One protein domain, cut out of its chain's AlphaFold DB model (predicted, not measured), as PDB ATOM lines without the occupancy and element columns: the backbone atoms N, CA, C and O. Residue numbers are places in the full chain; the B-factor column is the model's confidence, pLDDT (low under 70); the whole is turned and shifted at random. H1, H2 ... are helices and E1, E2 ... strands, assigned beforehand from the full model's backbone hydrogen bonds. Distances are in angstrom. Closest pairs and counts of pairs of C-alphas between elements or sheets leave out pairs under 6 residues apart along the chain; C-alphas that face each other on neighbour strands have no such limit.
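What this domain is: This is residues 7 to 55 of the 71 residues of an uncharacterized protein of Orbilia oligospora (UniProt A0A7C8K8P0). A small antiparallel sheet of three strands has one helix, H1, packed over one face, covering E3 and E2, while the other face is bare. The hairpin of E2 and E3 has its loop, residues 38 to 44, at one end of the long axis, and the turn after H1, around Gln 30, is at the other. The printed part has 49 residues with one named helix and three named strands, in the order E1, H1, E2, E3, and the sheet runs E1, E3, E2. The class is mixed, helices and strands, with 24 residues, under half of those printed, in named elements. The whole is compact, with a radius of gyration of the C-alphas of 10.1 A, and elongated, spanning 29 by 18 by 17 A.

Where its parts are: The printed part opens with strand E1, residues 7 to 10, 9.9 A long, whose C-alpha 7 is at (160.665, 184.628, 156.408). After a short link of 7 residues comes helix H1, residues 18 to 29, 16.2 A long, with C-alpha 18 at (168.893, 171.819, 159.390). A tight link of 5 residues leads to strand E2, residues 35 to 37, 6.7 A long. Another short link of 7 residues leads to strand E3, residues 45 to 49, 12.2 A long, ending with C-alpha 49 at (166.181, 184.084, 152.992).

How they stand to each other: E3 is the inner strand of the sheet, and E1 and E2 are its edge strands. E1 and E3 are antiparallel at 138 degrees; N 8 and O 47 are 2.8 A apart and N 47 and O 8 are 2.9 A apart, both within hydrogen-bond range. E2 and E3 form a hairpin, antiparallel at 166 degrees, with N 37 and O 46 at 2.8 A and N 48 and O 35 at 2.8 A, within hydrogen-bond range. H1 is on the sheet at a height over the sheet of 9.4 A, over E3 and E2. On the local plane its line and that of E2 stand at 31 degrees, only just slantwise to the strands. The closest C-alphas of H1 and E2 are those of Glu 22 and Val 36, 6.3 A apart; those of H1 and E3 are Leu 25 and Val 49, 7.9 A apart. E1, H1 and E2 make a split strand-helix-strand unit, two strands running the same way with E3 between them in the sheet, and its crossover is right-handed. With H1 on one face, the arrangement has two layers, a helix layer and a sheet layer. In H1 every O i to N i+4 pair is within hydrogen-bond range.

The domain as a whole: The two C-alphas farthest apart are those of Gln 30 and Asn 41, at 29.5 A. The printed part has no cut and no long link. The mean pLDDT of the printed part is 82.6, and residues 12 to 13 and 40 to 43 are under 70.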
ATOM      1  N   VAL A   7     161.038 185.877 155.750       85.56
ATOM      2  CA  VAL A   7     160.665 184.628 156.408       85.56
ATOM      3  C   VAL A   7     159.734 183.865 155.474       85.56
ATOM      4  O   VAL A   7     158.693 184.382 155.075       85.56
ATOM      5  N   GLN A   8     160.104 182.640 155.129       86.06
ATOM      6  CA  GLN A   8     159.307 181.736 154.315       86.06
ATOM      7  C   GLN A   8     159.201 180.388 155.019       86.06
ATOM      8  O   GLN A   8     160.170 179.877 155.575       86.06
ATOM      9  N   GLN A   9     158.010 179.798 154.990       85.88
ATOM     10  CA  GLN A   9     157.807 178.432 155.455       85.88
ATOM     11  C   GLN A   9     157.875 177.485 154.267       85.88
ATOM     12  O   GLN A   9     157.118 177.640 153.306       85.88
ATOM     13  N   ILE A  10     158.747 176.486 154.344       82.38
ATOM     14  CA  ILE A  10     158.839 175.430 153.342       82.38
ATOM     15  C   ILE A  10     158.309 174.125 153.941       82.38
ATOM     16  O   ILE A  10     158.779 173.621 154.960       82.38
ATOM     17  N   SER A  11     157.252 173.602 153.319       72.06
ATOM     18  CA  SER A  11     156.597 172.352 153.721       72.06
ATOM     19  C   SER A  11     157.246 171.198 152.968       72.06
ATOM     20  O   SER A  11     156.730 170.736 151.952       72.06
ATOM     21  N   VAL A  12     158.428 170.791 153.417       68.50
ATOM     22  CA  VAL A  12     159.210 169.744 152.759       68.50
ATOM     23  C   VAL A  12     159.408 168.620 153.772       68.50
ATOM     24  O   VAL A  12     160.271 168.707 154.639       68.50
ATOM     25  N   ARG A  13     158.578 167.570 153.676       67.75
ATOM     26  CA  ARG A  13     158.592 166.415 154.605       67.75
ATOM     27  C   ARG A  13     159.918 165.661 154.634       67.75
ATOM     28  O   ARG A  13     160.179 164.936 155.581       67.75
ATOM     29  N   TYR A  14     160.713 165.805 153.580       71.44
ATOM     30  CA  TYR A  14     161.922 165.024 153.365       71.44
ATOM     31  C   TYR A  14     163.194 165.787 153.721       71.44
ATOM     32  O   TYR A  14     164.264 165.290 153.420       71.44
ATOM     33  N   ILE A  15     163.137 166.987 154.310       82.25
ATOM     34  CA  ILE A  15     164.376 167.663 154.732       82.25
ATOM     35  C   ILE A  15     165.022 166.822 155.842       82.25
ATOM     36  O   ILE A  15     164.410 166.677 156.899       82.25
ATOM     37  N   PRO A  16     166.236 166.283 155.628       78.19
ATOM     38  CA  PRO A  16     166.846 165.352 156.572       78.19
ATOM     39  C   PRO A  16     167.308 166.041 157.860       78.19
ATOM     40  O   PRO A  16     167.185 165.480 158.943       78.19
ATOM     41  N   ASN A  17     167.870 167.250 157.756       84.38
ATOM     42  CA  ASN A  17     168.323 168.045 158.899       84.38
ATOM     43  C   ASN A  17     168.531 169.524 158.522       84.38
ATOM     44  O   ASN A  17     168.621 169.876 157.341       84.38
ATOM     45  N   GLN A  18     168.668 170.378 159.544       86.38
ATOM     46  CA  GLN A  18     168.893 171.819 159.390       86.38
ATOM     47  C   GLN A  18     170.126 172.130 158.534       86.38
ATOM     48  O   GLN A  18     170.054 172.951 157.622       86.38
ATOM     49  N   LYS A  19     171.253 171.461 158.800       87.50
ATOM     50  CA  LYS A  19     172.545 171.746 158.157       87.50
ATOM     51  C   LYS A  19     172.509 171.492 156.650       87.50
ATOM     52  O   LYS A  19     173.080 172.257 155.876       87.50
ATOM     53  N   TRP A  20     171.830 170.429 156.230       89.25
ATOM     54  CA  TRP A  20     171.612 170.116 154.822       89.25
ATOM     55  C   TRP A  20     170.807 171.226 154.139       89.25
ATOM     56  O   TRP A  20     171.207 171.721 153.085       89.25
ATOM     57  N   LEU A  21     169.724 171.682 154.778       87.88
ATOM     58  CA  LEU A  21     168.893 172.764 154.254       87.88
ATOM     59  C   LEU A  21     169.667 174.089 154.189       87.88
ATOM     60  O   LEU A  21     169.614 174.775 153.174       87.88
ATOM     61  N   GLU A  22     170.449 174.424 155.215       89.00
ATOM     62  CA  GLU A  22     171.335 175.594 155.195       89.00
ATOM     63  C   GLU A  22     172.344 175.537 154.047       89.00
ATOM     64  O   GLU A  22     172.529 176.539 153.355       89.00
ATOM     65  N   ASN A  23     172.969 174.381 153.808       90.44
ATOM     66  CA  ASN A  23     173.901 174.204 152.696       90.44
ATOM     67  C   ASN A  23     173.212 174.447 151.349       90.44
ATOM     68  O   ASN A  23     173.715 175.232 150.549       90.44
ATOM     69  N   GLN A  24     172.039 173.850 151.123       89.19
ATOM     70  CA  GLN A  24     171.305 174.051 149.872       89.19
ATOM     71  C   GLN A  24     170.876 175.510 149.671       89.19
ATOM     72  O   GLN A  24     170.994 176.054 148.575       89.19
ATOM     73  N   LEU A  25     170.425 176.188 150.730       88.94
ATOM     74  CA  LEU A  25     170.083 177.608 150.650       88.94
ATOM     75  C   LEU A  25     171.324 178.471 150.376       88.94
ATOM     76  O   LEU A  25     171.246 179.418 149.595       88.94
ATOM     77  N   ARG A  26     172.485 178.140 150.954       89.19
ATOM     78  CA  ARG A  26     173.752 178.828 150.653       89.19
ATOM     79  C   ARG A  26     174.171 178.668 149.194       89.19
ATOM     80  O   ARG A  26     174.676 179.637 148.628       89.19
ATOM     81  N   GLU A  27     173.940 177.501 148.589       89.25
ATOM     82  CA  GLU A  27     174.181 177.278 147.157       89.25
ATOM     83  C   GLU A  27     173.251 178.139 146.290       89.25
ATOM     84  O   GLU A  27     173.711 178.803 145.361       89.25
ATOM     85  N   ILE A  28     171.958 178.198 146.631       87.88
ATOM     86  CA  ILE A  28     170.956 178.993 145.900       87.88
ATOM     87  C   ILE A  28     171.254 180.496 145.987       87.88
ATOM     88  O   ILE A  28     171.158 181.220 144.994       87.88
ATOM     89  N   PHE A  29     171.602 180.985 147.178       87.50
ATOM     90  CA  PHE A  29     171.764 182.415 147.433       87.50
ATOM     91  C   PHE A  29     173.215 182.910 147.377       87.50
ATOM     92  O   PHE A  29     173.446 184.085 147.664       87.50
ATOM     93  N   GLN A  30     174.166 182.057 146.979       83.81
ATOM     94  CA  GLN A  30     175.582 182.387 146.757       83.81
ATOM     95  C   GLN A  30     176.218 183.177 147.916       83.81
ATOM     96  O   GLN A  30     176.706 184.290 147.739       83.81
ATOM     97  N   SER A  31     176.213 182.597 149.120       73.88
ATOM     98  CA  SER A  31     176.791 183.195 150.345       73.88
ATOM     99  C   SER A  31     176.052 184.405 150.931       73.88
ATOM    100  O   SER A  31     176.589 185.095 151.798       73.88
ATOM    101  N   GLN A  32     174.810 184.662 150.526       82.75
ATOM    102  CA  GLN A  32     173.956 185.589 151.271       82.75
ATOM    103  C   GLN A  32     173.550 185.012 152.637       82.75
ATOM    104  O   GLN A  32     173.505 183.790 152.805       82.75
ATOM    105  N   PRO A  33     173.238 185.880 153.620       82.12
ATOM    106  CA  PRO A  33     172.776 185.436 154.926       82.12
ATOM    107  C   PRO A  33     171.474 184.645 154.788       82.12
ATOM    108  O   PRO A  33     170.489 185.140 154.238       82.12
ATOM    109  N   VAL A  34     171.490 183.415 155.291       87.19
ATOM    110  CA  VAL A  34     170.320 182.546 155.414       87.19
ATOM    111  C   VAL A  34     170.261 182.037 156.846       87.19
ATOM    112  O   VAL A  34     171.293 181.700 157.422       87.19
ATOM    113  N   GLU A  35     169.067 181.999 157.425       86.31
ATOM    114  CA  GLU A  35     168.830 181.365 158.723       86.31
ATOM    115  C   GLU A  35     167.789 180.271 158.537       86.31
ATOM    116  O   GLU A  35     166.777 180.476 157.867       86.31
ATOM    117  N   VAL A  36     168.017 179.115 159.145       88.56
ATOM    118  CA  VAL A  36     167.058 178.013 159.153       88.56
ATOM    119  C   VAL A  36     166.675 177.745 160.597       88.56
ATOM    120  O   VAL A  36     167.528 177.697 161.476       88.56
ATOM    121  N   THR A  37     165.381 177.607 160.846       85.50
ATOM    122  CA  THR A  37     164.829 177.248 162.150       85.50
ATOM    123  C   THR A  37     164.164 175.888 162.027       85.50
ATOM    124  O   THR A  37     163.359 175.669 161.111       85.50
ATOM    125  N   GLU A  38     164.522 174.980 162.934       76.44
ATOM    126  CA  GLU A  38     163.899 173.663 163.018       76.44
ATOM    127  C   GLU A  38     162.388 173.783 163.273       76.44
ATOM    128  O   GLU A  38     161.941 174.690 163.979       76.44
ATOM    129  N   PRO A  39     161.579 172.896 162.677       73.50
ATOM    130  CA  PRO A  39     160.145 172.872 162.913       73.50
ATOM    131  C   PRO A  39     159.838 172.367 164.330       73.50
ATOM    132  O   PRO A  39     160.125 171.212 164.631       73.50
ATOM    133  N   ASP A  40     159.146 173.159 165.156       66.38
ATOM    134  CA  ASP A  40     158.698 172.729 166.498       66.38
ATOM    135  C   ASP A  40     157.849 171.439 166.478       66.38
ATOM    136  O   ASP A  40     157.866 170.667 167.431       66.38
ATOM    137  N   ASN A  41     157.112 171.191 165.385       64.50
ATOM    138  CA  ASN A  41     156.185 170.058 165.230       64.50
ATOM    139  C   ASN A  41     156.450 169.203 163.969       64.50
ATOM    140  O   ASN A  41     155.565 168.488 163.515       64.50
ATOM    141  N   GLY A  42     157.633 169.296 163.354       60.00
ATOM    142  CA  GLY A  42     158.036 168.425 162.232       60.00
ATOM    143  C   GLY A  42     157.421 168.701 160.847       60.00
ATOM    144  O   GLY A  42     157.883 168.124 159.867       60.00
ATOM    145  N   ASP A  43     156.430 169.588 160.711       67.81
ATOM    146  CA  ASP A  43     155.720 169.761 159.427       67.81
ATOM    147  C   ASP A  43     156.285 170.850 158.494       67.81
ATOM    148  O   ASP A  43     156.179 170.737 157.267       67.81
ATOM    149  N   LYS A  44     156.846 171.943 159.032       78.12
ATOM    150  CA  LYS A  44     157.236 173.119 158.228       78.12
ATOM    151  C   LYS A  44     158.518 173.766 158.716       78.12
ATOM    152  O   LYS A  44     158.542 174.344 159.797       78.12
ATOM    153  N   TRP A  45     159.543 173.757 157.874       85.25
ATOM    154  CA  TRP A  45     160.788 174.465 158.146       85.25
ATOM    155  C   TRP A  45     160.590 175.963 157.941       85.25
ATOM    156  O   TRP A  45     160.068 176.394 156.908       85.25
ATOM    157  N   CYS A  46     161.020 176.754 158.917       87.19
ATOM    158  CA  CYS A  46     161.054 178.205 158.807       87.19
ATOM    159  C   CYS A  46     162.434 178.616 158.303       87.19
ATOM    160  O   CYS A  46     163.442 178.354 158.954       87.19
ATOM    161  N   VAL A  47     162.486 179.268 157.144       88.56
ATOM    162  CA  VAL A  47     163.731 179.771 156.562       88.56
ATOM    163  C   VAL A  47     163.659 181.282 156.427       88.56
ATOM    164  O   VAL A  47     162.643 181.833 156.004       88.56
ATOM    165  N   LYS A  48     164.732 181.975 156.795       90.12
ATOM    166  CA  LYS A  48     164.923 183.394 156.511       90.12
ATOM    167  C   LYS A  48     165.914 183.516 155.373       90.12
ATOM    168  O   LYS A  48     167.067 183.116 155.503       90.12
ATOM    169  N   VAL A  49     165.449 184.051 154.258       89.25
ATOM    170  CA  VAL A  49     166.181 184.084 152.992       89.25
ATOM    171  C   VAL A  49     166.137 185.493 152.402       89.25
ATOM    172  O   VAL A  49     165.175 186.226 152.628       89.25
ATOM    173  N   PRO A  50     167.154 185.923 151.640       86.94
ATOM    174  CA  PRO A  50     167.212 187.284 151.090       86.94
ATOM    175  C   PRO A  50     166.092 187.572 150.078       86.94
ATOM    176  O   PRO A  50     165.682 188.719 149.904       86.94
ATOM    177  N   ARG A  51     165.562 186.532 149.430       88.56
ATOM    178  CA  ARG A  51     164.346 186.575 148.614       88.56
ATOM    179  C   ARG A  51     163.568 185.280 148.796       88.56
ATOM    180  O   ARG A  51     164.151 184.258 149.139       88.56
ATOM    181  N   GLU A  52     162.278 185.316 148.491       86.69
ATOM    182  CA  GLU A  52     161.456 184.107 148.458       86.69
ATOM    183  C   GLU A  52     161.999 183.106 147.428       86.69
ATOM    184  O   GLU A  52     162.410 183.474 146.318       86.69
ATOM    185  N   LEU A  53     161.999 181.834 147.821       86.19
ATOM    186  CA  LEU A  53     162.276 180.711 146.941       86.19
ATOM    187  C   LEU A  53     161.145 180.594 145.923       86.19
ATOM    188  O   LEU A  53     159.957 180.631 146.263       86.19
ATOM    189  N   THR A  54     161.521 180.428 144.665       88.44
ATOM    190  CA  THR A  54     160.587 180.143 143.581       88.44
ATOM    191  C   THR A  54     160.066 178.711 143.691       88.44
ATOM    192  O   THR A  54     160.691 177.834 144.288       88.44
ATOM    193  N   LYS A  55     158.921 178.438 143.055       86.19
ATOM    194  CA  LYS A  55     158.337 177.089 143.023       86.19
ATOM    195  C   LYS A  55     159.327 176.036 142.505       86.19
ATOM    196  O   LYS A  55     159.365 174.935 143.041       86.19
TER     197      LYS A  55